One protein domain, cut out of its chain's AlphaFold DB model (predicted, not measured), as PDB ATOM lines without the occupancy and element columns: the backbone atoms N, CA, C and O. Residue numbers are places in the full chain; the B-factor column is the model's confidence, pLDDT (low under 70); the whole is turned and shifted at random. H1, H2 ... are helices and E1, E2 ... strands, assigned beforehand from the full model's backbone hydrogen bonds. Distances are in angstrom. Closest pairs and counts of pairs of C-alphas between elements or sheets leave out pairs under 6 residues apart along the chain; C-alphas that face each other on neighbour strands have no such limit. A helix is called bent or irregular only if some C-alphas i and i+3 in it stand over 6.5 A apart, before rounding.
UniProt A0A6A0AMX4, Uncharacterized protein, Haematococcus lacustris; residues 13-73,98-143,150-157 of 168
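What this domain is: This is residues 13 to 73, 98 to 143 and 150 to 157 of the 168 residues of an uncharacterized protein of Haematococcus lacustris (UniProt A0A6A0AMX4). A twisted sheet of four strands forms a wall, with the long helix H3 slanting over one face and running on past the sheet's end. Beyond that end the small helix H1 leads from E3 into H2, whose residues 61 to 73 stick out free and add to the length of the rod. The printed part has 115 residues, with E1, E2, E3, H1, H2, H3, E4 and H4 in that order along the chain, and the class is mixed, helices and strands. The sheet's order is E3 E2 E1 E4, mixed. The whole is loose, with a radius of gyration of the C-alphas of 18.5 A, and spans 72 by 33 by 20 A.

Where its parts are: In the sheet, E1 is residues 13 to 18, beginning at C-alpha 13 (-18.743, 67.077, -5.708); E2 is residues 23 to 32, 25.1 A long; E3 is residues 38 to 47, 25.5 A; and E4 is residues 131 to 137, 19.0 A. H3, residues 98 to 126, is 42.4 A long and begins at C-alpha 98 (0.654, 29.733, -6.454). H1 is residues 48 to 54, and H2 is residues 57 to 73, 25.2 A. H2 is only just irregular, with C-alphas 70 and 73 at 6.8 A. H4, residues 154 to 157, ends at C-alpha 157 (-14.086, 48.042, -3.772).

How they stand to each other: E1, E2 and E3 form a meander, each strand the antiparallel neighbour of the one before; E1 and E2 are a hairpin, as are E2 and E3. N 29 and O 42 are 2.8 A apart, and so are N 16 and O 28, within hydrogen-bond range. E4 is parallel to E1, at 25 degrees, with N 15 and O 133 at 2.8 A. H3 is on the sheet at a height of 9.1 A, over E2 and E1, only just slantwise to the strands, at 31 degrees to E1 on the local plane. The closest C-alphas of E3 and H3 are those of Trp 44 and Leu 119, 7.1 A apart. H1 only grazes the sheet, with residues 48 to 53. H3 touches H1 with residues 107 to 111 alone, the closest C-alphas being those of Asp 54 and Val 111, 6.5 A; their lines are only just about perpendicular, at 70.4 degrees. H2 is not on the sheet. It is close to but not clearly touching H3, Ile 57 to Leu 104 being the closest C-alphas at 6.4 A, at a shallow tilt of 19 degrees, opposite ways. H4 only grazes the sheet. In H1 and H3 every O i to N i+4 pair is within hydrogen-bond range, in H2 12 of 13 are, and H4 is too short for such a pair.

The domain as a whole: The C-alphas farthest apart are those of Asp 35 and Pro 73, 71.7 A. Residues 74 to 97 are not printed, with 25.6 A from C-alpha 73 to C-alpha 98, nor are residues 144 to 149, with 11.4 A from C-alpha 143 to C-alpha 150. Of the links that are printed whole, each is tight. Mean pLDDT of the printed part is 75.7; 25 residues are under 70, among them 136 to 143 and 150 to 155.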
ATOM      1  N   GLU A  13     -17.770  67.844  -4.927       74.56
ATOM      2  CA  GLU A  13     -18.743  67.077  -5.708       74.56
ATOM      3  C   GLU A  13     -18.989  65.710  -5.082       74.56
ATOM      4  O   GLU A  13     -18.042  64.995  -4.750       74.56
ATOM      5  N   TRP A  14     -20.259  65.326  -4.963       73.69
ATOM      6  CA  TRP A  14     -20.657  64.101  -4.278       73.69
ATOM      7  C   TRP A  14     -20.971  62.975  -5.252       73.69
ATOM      8  O   TRP A  14     -21.832  63.087  -6.119       73.69
ATOM      9  N   LEU A  15     -20.294  61.853  -5.054       79.62
ATOM     10  CA  LEU A  15     -20.533  60.609  -5.760       79.62
ATOM     11  C   LEU A  15     -21.222  59.634  -4.804       79.62
ATOM     12  O   LEU A  15     -20.624  59.209  -3.817       79.62
ATOM     13  N   GLY A  16     -22.472  59.276  -5.079       79.25
ATOM     14  CA  GLY A  16     -23.175  58.217  -4.362       79.25
ATOM     15  C   GLY A  16     -22.788  56.861  -4.936       79.25
ATOM     16  O   GLY A  16     -22.881  56.664  -6.141       79.25
ATOM     17  N   MET A  17     -22.342  55.927  -4.103       79.31
ATOM     18  CA  MET A  17     -21.937  54.591  -4.535       79.31
ATOM     19  C   MET A  17     -22.805  53.527  -3.874       79.31
ATOM     20  O   MET A  17     -22.863  53.457  -2.648       79.31
ATOM     21  N   ASP A  18     -23.403  52.674  -4.702       74.00
ATOM     22  CA  ASP A  18     -24.197  51.522  -4.296       74.00
ATOM     23  C   ASP A  18     -23.611  50.219  -4.863       74.00
ATOM     24  O   ASP A  18     -23.122  50.148  -5.997       74.00
ATOM     25  N   SER A  19     -23.658  49.162  -4.058       67.69
ATOM     26  CA  SER A  19     -23.262  47.814  -4.462       67.69
ATOM     27  C   SER A  19     -24.474  46.891  -4.406       67.69
ATOM     28  O   SER A  19     -25.091  46.754  -3.353       67.69
ATOM     29  N   GLY A  20     -24.782  46.208  -5.511       62.38
ATOM     30  CA  GLY A  20     -25.984  45.382  -5.640       62.38
ATOM     31  C   GLY A  20     -25.720  43.996  -6.235       62.38
ATOM     32  O   GLY A  20     -24.590  43.612  -6.525       62.38
ATOM     33  N   LYS A  21     -26.785  43.211  -6.457       58.84
ATOM     34  CA  LYS A  21     -26.683  41.838  -7.007       58.84
ATOM     35  C   LYS A  21     -26.100  41.805  -8.427       58.84
ATOM     36  O   LYS A  21     -25.265  40.960  -8.753       58.84
ATOM     37  N   THR A  22     -26.545  42.728  -9.273       63.31
ATOM     38  CA  THR A  22     -26.170  42.791 -10.698       63.31
ATOM     39  C   THR A  22     -24.904  43.621 -10.924       63.31
ATOM     40  O   THR A  22     -24.140  43.365 -11.863       63.31
ATOM     41  N   ASN A  23     -24.656  44.581 -10.032       70.88
ATOM     42  CA  ASN A  23     -23.598  45.571 -10.149       70.88
ATOM     43  C   ASN A  23     -22.629  45.449  -8.978       70.88
ATOM     44  O   ASN A  23     -23.004  45.625  -7.825       70.88
ATOM     45  N   MET A  24     -21.358  45.220  -9.294       76.62
ATOM     46  CA  MET A  24     -20.260  45.303  -8.332       76.62
ATOM     47  C   MET A  24     -20.070  46.741  -7.838       76.62
ATOM     48  O   MET A  24     -19.650  46.943  -6.701       76.62
ATOM     49  N   ALA A  25     -20.362  47.719  -8.701       78.31
ATOM     50  CA  ALA A  25     -20.441  49.133  -8.364       78.31
ATOM     51  C   ALA A  25     -21.451  49.854  -9.247       78.31
ATOM     52  O   ALA A  25     -21.421  49.676 -10.463       78.31
ATOM     53  N   LEU A  26     -22.281  50.690  -8.640       82.75
ATOM     54  CA  LEU A  26     -23.029  51.746  -9.300       82.75
ATOM     55  C   LEU A  26     -22.671  53.055  -8.604       82.75
ATOM     56  O   LEU A  26     -23.052  53.264  -7.458       82.75
ATOM     57  N   VAL A  27     -21.933  53.920  -9.288       82.81
ATOM     58  CA  VAL A  27     -21.642  55.269  -8.805       82.81
ATOM     59  C   VAL A  27     -22.524  56.245  -9.559       82.81
ATOM     60  O   VAL A  27     -22.512  56.233 -10.785       82.81
ATOM     61  N   ALA A  28     -23.262  57.085  -8.850       83.69
ATOM     62  CA  ALA A  28     -24.093  58.133  -9.412       83.69
ATOM     63  C   ALA A  28     -23.651  59.510  -8.906       83.69
ATOM     64  O   ALA A  28     -23.223  59.665  -7.764       83.69
ATOM     65  N   HIS A  29     -23.767  60.506  -9.772       80.94
ATOM     66  CA  HIS A  29     -23.607  61.919  -9.463       80.94
ATOM     67  C   HIS A  29     -24.874  62.647  -9.898       80.94
ATOM     68  O   HIS A  29     -25.325  62.455 -11.028       80.94
ATOM     69  N   GLU A  30     -25.435  63.454  -9.005       79.69
ATOM     70  CA  GLU A  30     -26.541  64.356  -9.315       79.69
ATOM     71  C   GLU A  30     -25.989  65.771  -9.477       79.69
ATOM     72  O   GLU A  30     -25.499  66.376  -8.522       79.69
ATOM     73  N   GLU A  31     -26.101  66.324 -10.676       74.94
ATOM     74  CA  GLU A  31     -25.854  67.734 -10.924       74.94
ATOM     75  C   GLU A  31     -27.103  68.515 -10.525       74.94
ATOM     76  O   GLU A  31     -28.186  68.276 -11.061       74.94
ATOM     77  N   ARG A  32     -26.970  69.437  -9.568       72.44
ATOM     78  CA  ARG A  32     -28.070  70.297  -9.119       72.44
ATOM     79  C   ARG A  32     -27.880  71.726  -9.609       72.44
ATOM     80  O   ARG A  32     -26.774  72.262  -9.548       72.44
ATOM     81  N   GLY A  33     -28.968  72.323 -10.083       69.06
ATOM     82  CA  GLY A  33     -29.053  73.732 -10.439       69.06
ATOM     83  C   GLY A  33     -28.987  74.631  -9.204       69.06
ATOM     84  O   GLY A  33     -29.015  74.163  -8.064       69.06
ATOM     85  N   ALA A  34     -28.898  75.944  -9.424       70.31
ATOM     86  CA  ALA A  34     -28.833  76.942  -8.349       70.31
ATOM     87  C   ALA A  34     -30.096  76.968  -7.459       70.31
ATOM     88  O   ALA A  34     -30.047  77.396  -6.312       70.31
ATOM     89  N   ASP A  35     -31.209  76.472  -7.988       74.00
ATOM     90  CA  ASP A  35     -32.501  76.254  -7.335       74.00
ATOM     91  C   ASP A  35     -32.568  74.941  -6.527       74.00
ATOM     92  O   ASP A  35     -33.567  74.656  -5.869       74.00
ATOM     93  N   GLY A  36     -31.505  74.132  -6.563       67.69
ATOM     94  CA  GLY A  36     -31.439  72.825  -5.918       67.69
ATOM     95  C   GLY A  36     -32.152  71.708  -6.685       67.69
ATOM     96  O   GLY A  36     -32.181  70.577  -6.193       67.69
ATOM     97  N   ILE A  37     -32.695  71.985  -7.876       72.75
ATOM     98  CA  ILE A  37     -33.334  70.979  -8.731       72.75
ATOM     99  C   ILE A  37     -32.250  70.142  -9.412       72.75
ATOM    100  O   ILE A  37     -31.230  70.665  -9.852       72.75
ATOM    101  N   VAL A  38     -32.449  68.823  -9.496       72.50
ATOM    102  CA  VAL A  38     -31.537  67.937 -10.235       72.50
ATOM    103  C   VAL A  38     -31.663  68.232 -11.730       72.50
ATOM    104  O   VAL A  38     -32.711  68.009 -12.328       72.50
ATOM    105  N   VAL A  39     -30.583  68.731 -12.322       75.62
ATOM    106  CA  VAL A  39     -30.474  69.102 -13.737       75.62
ATOM    107  C   VAL A  39     -30.013  67.911 -14.569       75.62
ATOM    108  O   VAL A  39     -30.505  67.692 -15.674       75.62
ATOM    109  N   SER A  40     -29.079  67.113 -14.051       78.38
ATOM    110  CA  SER A  40     -28.602  65.917 -14.741       78.38
ATOM    111  C   SER A  40     -28.141  64.851 -13.749       78.38
ATOM    112  O   SER A  40     -27.727  65.158 -12.634       78.38
ATOM    113  N   VAL A  41     -28.233  63.578 -14.140       79.56
ATOM    114  CA  VAL A  41     -27.696  62.460 -13.354       79.56
ATOM    115  C   VAL A  41     -26.712  61.691 -14.215       79.56
ATOM    116  O   VAL A  41     -27.045  61.231 -15.307       79.56
ATOM    117  N   ARG A  42     -25.489  61.534 -13.717       83.50
ATOM    118  CA  ARG A  42     -24.446  60.731 -14.357       83.50
ATOM    119  C   ARG A  42     -24.231  59.464 -13.564       83.50
ATOM    120  O   ARG A  42     -24.198  59.503 -12.341       83.50
ATOM    121  N   HIS A  43     -24.047  58.348 -14.260       85.31
ATOM    122  CA  HIS A  43     -23.792  57.066 -13.617       85.31
ATOM    123  C   HIS A  43     -22.611  56.306 -14.228       85.31
ATOM    124  O   HIS A  43     -22.338  56.378 -15.426       85.31
ATOM    125  N   TRP A  44     -21.920  55.544 -13.388       87.75
ATOM    126  CA  TRP A  44     -20.841  54.637 -13.749       87.75
ATOM    127  C   TRP A  44     -21.111  53.275 -13.142       87.75
ATOM    128  O   TRP A  44     -21.246  53.145 -11.926       87.75
ATOM    129  N   THR A  45     -21.122  52.246 -13.983       87.31
ATOM    130  CA  THR A  45     -21.490  50.899 -13.550       87.31
ATOM    131  C   THR A  45     -20.372  49.912 -13.840       87.31
ATOM    132  O   THR A  45     -19.898  49.808 -14.970       87.31
ATOM    133  N   LEU A  46     -19.983  49.137 -12.829       86.00
ATOM    134  CA  LEU A  46     -19.214  47.911 -12.992       86.00
ATOM    135  C   LEU A  46     -20.139  46.726 -12.730       86.00
ATOM    136  O   LEU A  46     -20.492  46.446 -11.586       86.00
ATOM    137  N   THR A  47     -20.523  46.004 -13.780       85.69
ATOM    138  CA  THR A  47     -21.399  44.833 -13.630       85.69
ATOM    139  C   THR A  47     -20.627  43.614 -13.132       85.69
ATOM    140  O   THR A  47     -19.430  43.450 -13.393       85.69
ATOM    141  N   THR A  48     -21.325  42.700 -12.459       78.88
ATOM    142  CA  THR A  48     -20.761  41.413 -12.026       78.88
ATOM    143  C   THR A  48     -20.231  40.613 -13.219       78.88
ATOM    144  O   THR A  48     -19.122  40.075 -13.173       78.88
ATOM    145  N   GLY A  49     -20.970  40.599 -14.334       81.56
ATOM    146  CA  GLY A  49     -20.552  39.925 -15.565       81.56
ATOM    147  C   GLY A  49     -19.271  40.507 -16.167       81.56
ATOM    148  O   GLY A  49     -18.368  39.750 -16.531       81.56
ATOM    149  N   GLN A  50     -19.161  41.838 -16.224       84.81
ATOM    150  CA  GLN A  50     -17.958  42.519 -16.706       84.81
ATOM    151  C   GLN A  50     -16.755  42.224 -15.808       84.81
ATOM    152  O   GLN A  50     -15.690  41.861 -16.300       84.81
ATOM    153  N   TYR A  51     -16.942  42.266 -14.490       85.00
ATOM    154  CA  TYR A  51     -15.883  41.947 -13.539       85.00
ATOM    155  C   TYR A  51     -15.316  40.533 -13.725       85.00
ATOM    156  O   TYR A  51     -14.098  40.349 -13.785       85.00
ATOM    157  N   TYR A  52     -16.169  39.514 -13.852       81.88
ATOM    158  CA  TYR A  52     -15.714  38.129 -14.036       81.88
ATOM    159  C   TYR A  52     -15.057  37.878 -15.397       81.88
ATOM    160  O   TYR A  52     -14.140  37.054 -15.489       81.88
ATOM    161  N   ARG A  53     -15.509  38.585 -16.437       82.44
ATOM    162  CA  ARG A  53     -14.929  38.527 -17.781       82.44
ATOM    163  C   ARG A  53     -13.534  39.148 -17.800       82.44
ATOM    164  O   ARG A  53     -12.576  38.474 -18.178       82.44
ATOM    165  N   ASP A  54     -13.414  40.375 -17.309       85.12
ATOM    166  CA  ASP A  54     -12.187  41.172 -17.411       85.12
ATOM    167  C   ASP A  54     -11.118  40.725 -16.398       85.12
ATOM    168  O   ASP A  54      -9.920  40.884 -16.633       85.12
ATOM    169  N   SER A  55     -11.523  40.085 -15.295       82.31
ATOM    170  CA  SER A  55     -10.592  39.478 -14.329       82.31
ATOM    171  C   SER A  55      -9.974  38.161 -14.817       82.31
ATOM    172  O   SER A  55      -9.031  37.664 -14.201       82.31
ATOM    173  N   GLY A  56     -10.497  37.570 -15.900       82.06
ATOM    174  CA  GLY A  56      -9.996  36.322 -16.486       82.06
ATOM    175  C   GLY A  56     -10.382  35.045 -15.729       82.06
ATOM    176  O   GLY A  56      -9.951  33.953 -16.109       82.06
ATOM    177  N   ILE A  57     -11.214  35.149 -14.687       79.12
ATOM    178  CA  ILE A  57     -11.647  34.011 -13.856       79.12
ATOM    179  C   ILE A  57     -12.415  32.985 -14.686       79.12
ATOM    180  O   ILE A  57     -12.157  31.788 -14.580       79.12
ATOM    181  N   THR A  58     -13.338  33.445 -15.532       79.50
ATOM    182  CA  THR A  58     -14.155  32.574 -16.389       79.50
ATOM    183  C   THR A  58     -13.291  31.821 -17.395       79.50
ATOM    184  O   THR A  58     -13.433  30.608 -17.545       79.50
ATOM    185  N   ARG A  59     -12.325  32.514 -18.013       79.38
ATOM    186  CA  ARG A  59     -11.352  31.914 -18.934       79.38
ATOM    187  C   ARG A  59     -10.530  30.830 -18.241       79.38
ATOM    188  O   ARG A  59     -10.389  29.735 -18.776       79.38
ATOM    189  N   GLN A  60     -10.036  31.095 -17.032       77.94
ATOM    190  CA  GLN A  60      -9.246  30.115 -16.290       77.94
ATOM    191  C   GLN A  60     -10.080  28.927 -15.796       77.94
ATOM    192  O   GLN A  60      -9.609  27.788 -15.850       77.94
ATOM    193  N   ALA A  61     -11.319  29.157 -15.357       78.75
ATOM    194  CA  ALA A  61     -12.249  28.090 -14.995       78.75
ATOM    195  C   ALA A  61     -12.525  27.174 -16.196       78.75
ATOM    196  O   ALA A  61     -12.470  25.950 -16.068       78.75
ATOM    197  N   HIS A  62     -12.722  27.760 -17.380       82.12
ATOM    198  CA  HIS A  62     -12.908  27.017 -18.620       82.12
ATOM    199  C   HIS A  62     -11.667  26.191 -18.994       82.12
ATOM    200  O   HIS A  62     -11.776  24.984 -19.205       82.12
ATOM    201  N   SER A  63     -10.470  26.790 -18.977       81.69
ATOM    202  CA  SER A  63      -9.217  26.059 -19.226       81.69
ATOM    203  C   SER A  63      -8.987  24.925 -18.223       81.69
ATOM    204  O   SER A  63      -8.528  23.850 -18.605       81.69
ATOM    205  N   THR A  64      -9.343  25.131 -16.952       81.31
ATOM    206  CA  THR A  64      -9.242  24.100 -15.910       81.31
ATOM    207  C   THR A  64     -10.223  22.961 -16.167       81.31
ATOM    208  O   THR A  64      -9.843  21.801 -16.043       81.31
ATOM    209  N   LYS A  65     -11.460  23.265 -16.581       83.38
ATOM    210  CA  LYS A  65     -12.465  22.259 -16.948       83.38
ATOM    211  C   LYS A  65     -12.005  21.411 -18.139       83.38
ATOM    212  O   LYS A  65     -12.111  20.191 -18.076       83.38
ATOM    213  N   ILE A  66     -11.438  22.035 -19.177       86.38
ATOM    214  CA  ILE A  66     -10.866  21.325 -20.334       86.38
ATOM    215  C   ILE A  66      -9.695  20.436 -19.904       86.38
ATOM    216  O   ILE A  66      -9.623  19.272 -20.291       86.38
ATOM    217  N   TRP A  67      -8.774  20.969 -19.099       83.88
ATOM    218  CA  TRP A  67      -7.633  20.199 -18.609       83.88
ATOM    219  C   TRP A  67      -8.083  19.002 -17.759       83.88
ATOM    220  O   TRP A  67      -7.637  17.883 -18.000       83.88
ATOM    221  N   LEU A  68      -9.026  19.205 -16.834       84.62
ATOM    222  CA  LEU A  68      -9.612  18.131 -16.029       84.62
ATOM    223  C   LEU A  68     -10.299  17.075 -16.895       84.62
ATOM    224  O   LEU A  68     -10.153  15.894 -16.605       84.62
ATOM    225  N   ALA A  69     -11.007  17.470 -17.956       84.75
ATOM    226  CA  ALA A  69     -11.631  16.525 -18.880       84.75
ATOM    227  C   ALA A  69     -10.595  15.630 -19.580       84.75
ATOM    228  O   ALA A  69     -10.836  14.439 -19.740       84.75
ATOM    229  N   LYS A  70      -9.418  16.173 -19.925       85.75
ATOM    230  CA  LYS A  70      -8.313  15.407 -20.529       85.75
ATOM    231  C   LYS A  70      -7.592  14.490 -19.537       85.75
ATOM    232  O   LYS A  70      -7.144  13.417 -19.919       85.75
ATOM    233  N   VAL A  71      -7.467  14.903 -18.274       81.81
ATOM    234  CA  VAL A  71      -6.727  14.151 -17.240       81.81
ATOM    235  C   VAL A  71      -7.607  13.124 -16.517       81.81
ATOM    236  O   VAL A  71      -7.094  12.120 -16.028       81.81
ATOM    237  N   LYS A  72      -8.932  13.323 -16.474       82.38
ATOM    238  CA  LYS A  72      -9.887  12.405 -15.827       82.38
ATOM    239  C   LYS A  72      -9.727  10.941 -16.264       82.38
ATOM    240  O   LYS A  72      -9.624  10.110 -15.373       82.38
ATOM    241  N   PRO A  73      -9.636  10.607 -17.567       83.25
ATOM    242  CA  PRO A  73      -9.458   9.224 -18.014       83.25
ATOM    243  C   PRO A  73      -8.174   8.581 -17.475       83.25
ATOM    244  O   PRO A  73      -8.192   7.428 -17.057       83.25
ATOM    245  N   ALA A  98       0.462  28.417  -7.058       63.03
ATOM    246  CA  ALA A  98       0.654  29.733  -6.454       63.03
ATOM    247  C   ALA A  98       0.628  30.855  -7.509       63.03
ATOM    248  O   ALA A  98      -0.135  31.810  -7.367       63.03
ATOM    249  N   ASN A  99       1.356  30.690  -8.619       68.44
ATOM    250  CA  ASN A  99       1.394  31.671  -9.711       68.44
ATOM    251  C   ASN A  99       0.026  31.866 -10.385       68.44
ATOM    252  O   ASN A  99      -0.361  32.988 -10.715       68.44
ATOM    253  N   ALA A 100      -0.737  30.786 -10.565       69.25
ATOM    254  CA  ALA A 100      -2.082  30.851 -11.129       69.25
ATOM    255  C   ALA A 100      -3.064  31.592 -10.202       69.25
ATOM    256  O   ALA A 100      -3.865  32.405 -10.665       69.25
ATOM    257  N   LYS A 101      -2.979  31.352  -8.888       68.31
ATOM    258  CA  LYS A 101      -3.784  32.053  -7.878       68.31
ATOM    259  C   LYS A 101      -3.412  33.535  -7.787       68.31
ATOM    260  O   LYS A 101      -4.303  34.377  -7.698       68.31
ATOM    261  N   PHE A 102      -2.120  33.851  -7.875       64.19
ATOM    262  CA  PHE A 102      -1.616  35.222  -7.890       64.19
ATOM    263  C   PHE A 102      -2.132  36.000  -9.107       64.19
ATOM    264  O   PHE A 102      -2.705  37.073  -8.951       64.19
ATOM    265  N   ARG A 103      -2.061  35.414 -10.311       74.25
ATOM    266  CA  ARG A 103      -2.613  36.021 -11.538       74.25
ATOM    267  C   ARG A 103      -4.104  36.344 -11.431       74.25
ATOM    268  O   ARG A 103      -4.513  37.421 -11.852       74.25
ATOM    269  N   LEU A 104      -4.899  35.449 -10.842       72.75
ATOM    270  CA  LEU A 104      -6.329  35.687 -10.614       72.75
ATOM    271  C   LEU A 104      -6.579  36.821  -9.620       72.75
ATOM    272  O   LEU A 104      -7.471  37.641  -9.832       72.75
ATOM    273  N   TYR A 105      -5.806  36.869  -8.536       72.69
ATOM    274  CA  TYR A 105      -5.912  37.932  -7.542       72.69
ATOM    275  C   TYR A 105      -5.563  39.298  -8.151       72.69
ATOM    276  O   TYR A 105      -6.357  40.234  -8.058       72.69
ATOM    277  N   CYS A 106      -4.450  39.378  -8.885       77.06
ATOM    278  CA  CYS A 106      -4.046  40.584  -9.604       77.06
ATOM    279  C   CYS A 106      -5.046  40.977 -10.701       77.06
ATOM    280  O   CYS A 106      -5.258  42.164 -10.931       77.06
ATOM    281  N   GLY A 107      -5.680  40.008 -11.370       82.44
ATOM    282  CA  GLY A 107      -6.727  40.260 -12.364       82.44
ATOM    283  C   GLY A 107      -7.942  40.957 -11.754       82.44
ATOM    284  O   GLY A 107      -8.389  41.978 -12.267       82.44
ATOM    285  N   LYS A 108      -8.424  40.468 -10.606       82.62
ATOM    286  CA  LYS A 108      -9.523  41.098  -9.853       82.62
ATOM    287  C   LYS A 108      -9.188  42.527  -9.424       82.62
ATOM    288  O   LYS A 108      -9.989  43.432  -9.644       82.62
ATOM    289  N   GLN A 109      -8.002  42.731  -8.847       81.81
ATOM    290  CA  GLN A 109      -7.550  44.058  -8.413       81.81
ATOM    291  C   GLN A 109      -7.422  45.028  -9.587       81.81
ATOM    292  O   GLN A 109      -7.878  46.163  -9.498       81.81
ATOM    293  N   ARG A 110      -6.874  44.567 -10.717       86.50
ATOM    294  CA  ARG A 110      -6.723  45.392 -11.919       86.50
ATOM    295  C   ARG A 110      -8.059  45.912 -12.431       86.50
ATOM    296  O   ARG A 110      -8.122  47.069 -12.835       86.50
ATOM    297  N   VAL A 111      -9.107  45.089 -12.417       87.56
ATOM    298  CA  VAL A 111     -10.438  45.506 -12.885       87.56
ATOM    299  C   VAL A 111     -11.012  46.598 -11.985       87.56
ATOM    300  O   VAL A 111     -11.459  47.622 -12.492       87.56
ATOM    301  N   VAL A 112     -10.943  46.412 -10.663       84.88
ATOM    302  CA  VAL A 112     -11.439  47.400  -9.691       84.88
ATOM    303  C   VAL A 112     -10.657  48.712  -9.799       84.88
ATOM    304  O   VAL A 112     -11.258  49.775  -9.922       84.88
ATOM    305  N   ALA A 113      -9.326  48.646  -9.840       86.75
ATOM    306  CA  ALA A 113      -8.485  49.827 -10.008       86.75
ATOM    307  C   ALA A 113      -8.765  50.548 -11.337       86.75
ATOM    308  O   ALA A 113      -8.889  51.767 -11.369       86.75
ATOM    309  N   SER A 114      -8.928  49.803 -12.437       89.31
ATOM    310  CA  SER A 114      -9.240  50.391 -13.746       89.31
ATOM    311  C   SER A 114     -10.598  51.088 -13.767       89.31
ATOM    312  O   SER A 114     -10.738  52.105 -14.443       89.31
ATOM    313  N   PHE A 115     -11.594  50.555 -13.051       90.31
ATOM    314  CA  PHE A 115     -12.896  51.202 -12.904       90.31
ATOM    315  C   PHE A 115     -12.750  52.565 -12.218       90.31
ATOM    316  O   PHE A 115     -13.135  53.577 -12.803       90.31
ATOM    317  N   TRP A 116     -12.104  52.608 -11.049       86.88
ATOM    318  CA  TRP A 116     -11.887  53.858 -10.314       86.88
ATOM    319  C   TRP A 116     -11.055  54.870 -11.100       86.88
ATOM    320  O   TRP A 116     -11.440  56.032 -11.192       86.88
ATOM    321  N   SER A 117      -9.969  54.443 -11.750       87.62
ATOM    322  CA  SER A 117      -9.146  55.337 -12.573       87.62
ATOM    323  C   SER A 117      -9.932  55.960 -13.728       87.62
ATOM    324  O   SER A 117      -9.757  57.141 -14.023       87.62
ATOM    325  N   LYS A 118     -10.811  55.189 -14.387       91.38
ATOM    326  CA  LYS A 118     -11.679  55.710 -15.455       91.38
ATOM    327  C   LYS A 118     -12.689  56.709 -14.908       91.38
ATOM    328  O   LYS A 118     -12.828  57.784 -15.486       91.38
ATOM    329  N   LEU A 119     -13.334  56.365 -13.796       89.44
ATOM    330  CA  LEU A 119     -14.304  57.225 -13.134       89.44
ATOM    331  C   LEU A 119     -13.673  58.561 -12.743       89.44
ATOM    332  O   LEU A 119     -14.180  59.608 -13.120       89.44
ATOM    333  N   ILE A 120     -12.531  58.530 -12.052       86.62
ATOM    334  CA  ILE A 120     -11.842  59.734 -11.569       86.62
ATOM    335  C   ILE A 120     -11.353  60.580 -12.738       86.62
ATOM    336  O   ILE A 120     -11.482  61.802 -12.708       86.62
ATOM    337  N   LYS A 121     -10.817  59.945 -13.787       89.19
ATOM    338  CA  LYS A 121     -10.396  60.652 -15.000       89.19
ATOM    339  C   LYS A 121     -11.570  61.391 -15.642       89.19
ATOM    340  O   LYS A 121     -11.414  62.545 -16.021       89.19
ATOM    341  N   GLN A 122     -12.724  60.736 -15.748       89.31
ATOM    342  CA  GLN A 122     -13.927  61.358 -16.291       89.31
ATOM    343  C   GLN A 122     -14.415  62.473 -15.364       89.31
ATOM    344  O   GLN A 122     -14.550  63.600 -15.817       89.31
ATOM    345  N   ALA A 123     -14.587  62.211 -14.070       85.56
ATOM    346  CA  ALA A 123     -15.053  63.197 -13.096       85.56
ATOM    347  C   ALA A 123     -14.183  64.469 -13.074       85.56
ATOM    348  O   ALA A 123     -14.716  65.572 -13.132       85.56
ATOM    349  N   LYS A 124     -12.848  64.338 -13.098       84.81
ATOM    350  CA  LYS A 124     -11.925  65.488 -13.165       84.81
ATOM    351  C   LYS A 124     -12.006  66.275 -14.474       84.81
ATOM    352  O   LYS A 124     -11.693  67.460 -14.477       84.81
ATOM    353  N   GLN A 125     -12.386  65.632 -15.577       86.25
ATOM    354  CA  GLN A 125     -12.589  66.313 -16.857       86.25
ATOM    355  C   GLN A 125     -13.843  67.195 -16.827       86.25
ATOM    356  O   GLN A 125     -13.841  68.269 -17.418       86.25
ATOM    357  N   TRP A 126     -14.898  66.746 -16.146       81.81
ATOM    358  CA  TRP A 126     -16.151  67.496 -16.020       81.81
ATOM    359  C   TRP A 126     -16.078  68.579 -14.942       81.81
ATOM    360  O   TRP A 126     -16.582  69.678 -15.150       81.81
ATOM    361  N   TRP A 127     -15.415  68.293 -13.819       82.75
ATOM    362  CA  TRP A 127     -15.298  69.209 -12.682       82.75
ATOM    363  C   TRP A 127     -13.828  69.499 -12.354       82.75
ATOM    364  O   TRP A 127     -13.301  69.011 -11.348       82.75
ATOM    365  N   PRO A 128     -13.127  70.278 -13.197       78.81
ATOM    366  CA  PRO A 128     -11.751  70.660 -12.916       78.81
ATOM    367  C   PRO A 128     -11.689  71.513 -11.641       78.81
ATOM    368  O   PRO A 128     -12.476  72.437 -11.453       78.81
ATOM    369  N   GLY A 129     -10.754  71.188 -10.746       77.38
ATOM    370  CA  GLY A 129     -10.508  71.952  -9.517       77.38
ATOM    371  C   GLY A 129     -11.488  71.710  -8.363       77.38
ATOM    372  O   GLY A 129     -11.283  72.280  -7.297       77.38
ATOM    373  N   ARG A 130     -12.511  70.856  -8.527       76.69
ATOM    374  CA  ARG A 130     -13.409  70.466  -7.424       76.69
ATOM    375  C   ARG A 130     -12.896  69.224  -6.705       76.69
ATOM    376  O   ARG A 130     -12.361  68.300  -7.325       76.69
ATOM    377  N   VAL A 131     -13.075  69.193  -5.388       78.44
ATOM    378  CA  VAL A 131     -12.770  68.007  -4.581       78.44
ATOM    379  C   VAL A 131     -13.855  66.964  -4.848       78.44
ATOM    380  O   VAL A 131     -15.035  67.285  -4.837       78.44
ATOM    381  N   LEU A 132     -13.480  65.714  -5.116       80.38
ATOM    382  CA  LEU A 132     -14.445  64.627  -5.296       80.38
ATOM    383  C   LEU A 132     -14.626  63.898  -3.960       80.38
ATOM    384  O   LEU A 132     -13.663  63.342  -3.434       80.38
ATOM    385  N   ALA A 133     -15.847  63.874  -3.441       78.31
ATOM    386  CA  ALA A 133     -16.229  63.146  -2.238       78.31
ATOM    387  C   ALA A 133     -17.076  61.923  -2.614       78.31
ATOM    388  O   ALA A 133     -18.008  62.016  -3.411       78.31
ATOM    389  N   LEU A 134     -16.764  60.763  -2.033       80.25
ATOM    390  CA  LEU A 134     -17.503  59.524  -2.264       80.25
ATOM    391  C   LEU A 134     -18.359  59.187  -1.039       80.25
ATOM    392  O   LEU A 134     -17.832  58.837   0.016       80.25
ATOM    393  N   ALA A 135     -19.680  59.228  -1.196       74.50
ATOM    394  CA  ALA A 135     -20.619  58.685  -0.227       74.50
ATOM    395  C   ALA A 135     -20.807  57.189  -0.496       74.50
ATOM    396  O   ALA A 135     -21.431  56.782  -1.479       74.50
ATOM    397  N   TYR A 136     -20.252  56.357   0.382       68.62
ATOM    398  CA  TYR A 136     -20.424  54.912   0.314       68.62
ATOM    399  C   TYR A 136     -21.713  54.507   1.029       68.62
ATOM    400  O   TYR A 136     -21.773  54.530   2.258       68.62
ATOM    401  N   VAL A 137     -22.746  54.129   0.275       56.78
ATOM    402  CA  VAL A 137     -24.008  53.654   0.848       56.78
ATOM    403  C   VAL A 137     -24.027  52.135   0.750       56.78
ATOM    404  O   VAL A 137     -24.172  51.558  -0.323       56.78
ATOM    405  N   ALA A 138     -23.876  51.464   1.891       48.03
ATOM    406  CA  ALA A 138     -24.178  50.045   1.989       48.03
ATOM    407  C   ALA A 138     -25.702  49.893   2.023       48.03
ATOM    408  O   ALA A 138     -26.306  49.917   3.096       48.03
ATOM    409  N   ALA A 139     -26.347  49.772   0.862       38.22
ATOM    410  CA  ALA A 139     -27.744  49.379   0.847       38.22
ATOM    411  C   ALA A 139     -27.838  47.974   1.463       38.22
ATOM    412  O   ALA A 139     -27.282  47.007   0.939       38.22
ATOM    413  N   GLY A 140     -28.511  47.871   2.611       35.78
ATOM    414  CA  GLY A 140     -28.822  46.628   3.315       35.78
ATOM    415  C   GLY A 140     -29.790  45.735   2.534       35.78
ATOM    416  O   GLY A 140     -30.824  45.334   3.059       35.78
ATOM    417  N   PHE A 141     -29.481  45.419   1.275       36.78
ATOM    418  CA  PHE A 141     -30.216  44.432   0.505       36.78
ATOM    419  C   PHE A 141     -29.865  43.040   1.022       36.78
ATOM    420  O   PHE A 141     -28.727  42.576   0.943       36.78
ATOM    421  N   SER A 142     -30.891  42.403   1.574       34.81
ATOM    422  CA  SER A 142     -30.901  41.061   2.139       34.81
ATOM    423  C   SER A 142     -29.994  40.069   1.402       34.81
ATOM    424  O   SER A 142     -30.078  39.844   0.186       34.81
ATOM    425  N   GLY A 143     -29.125  39.437   2.191       35.38
ATOM    426  CA  GLY A 143     -28.303  38.310   1.786       35.38
ATOM    427  C   GLY A 143     -29.165  37.108   1.416       35.38
ATOM    428  O   GLY A 143     -29.418  36.237   2.235       35.38
ATOM    429  N   ARG A 150     -19.424  33.506  -3.528       43.44
ATOM    430  CA  ARG A 150     -18.562  34.303  -2.639       43.44
ATOM    431  C   ARG A 150     -18.684  35.777  -3.027       43.44
ATOM    432  O   ARG A 150     -17.998  36.229  -3.942       43.44
ATOM    433  N   GLY A 151     -19.555  36.501  -2.327       46.31
ATOM    434  CA  GLY A 151     -19.654  37.957  -2.359       46.31
ATOM    435  C   GLY A 151     -18.357  38.577  -1.854       46.31
ATOM    436  O   GLY A 151     -18.193  38.844  -0.671       46.31
ATOM    437  N   VAL A 152     -17.394  38.728  -2.757       50.94
ATOM    438  CA  VAL A 152     -16.113  39.377  -2.506       50.94
ATOM    439  C   VAL A 152     -15.752  40.132  -3.793       50.94
ATOM    440  O   VAL A 152     -15.456  39.467  -4.795       50.94
ATOM    441  N   PRO A 153     -15.732  41.482  -3.797       55.59
ATOM    442  CA  PRO A 153     -15.320  42.266  -2.639       55.59
ATOM    443  C   PRO A 153     -15.960  43.667  -2.524       55.59
ATOM    444  O   PRO A 153     -15.371  44.652  -2.962       55.59
ATOM    445  N   VAL A 154     -17.087  43.787  -1.822       62.34
ATOM    446  CA  VAL A 154     -17.552  45.082  -1.273       62.34
ATOM    447  C   VAL A 154     -16.399  45.754  -0.501       62.34
ATOM    448  O   VAL A 154     -16.077  46.918  -0.718       62.34
ATOM    449  N   SER A 155     -15.641  44.961   0.266       67.62
ATOM    450  CA  SER A 155     -14.464  45.411   1.019       67.62
ATOM    451  C   SER A 155     -13.248  45.812   0.173       67.62
ATOM    452  O   SER A 155     -12.544  46.737   0.554       67.62
ATOM    453  N   GLN A 156     -12.958  45.161  -0.959       72.44
ATOM    454  CA  GLN A 156     -11.856  45.588  -1.849       72.44
ATOM    455  C   GLN A 156     -12.282  46.801  -2.668       72.44
ATOM    456  O   GLN A 156     -11.462  47.680  -2.880       72.44
ATOM    457  N   MET A 157     -13.542  46.860  -3.110       76.56
ATOM    458  CA  MET A 157     -14.086  48.042  -3.772       76.56
ATOM    459  C   MET A 157     -13.950  49.261  -2.854       76.56
ATOM    460  O   MET A 157     -13.440  50.284  -3.294       76.56
TER     461      MET A 157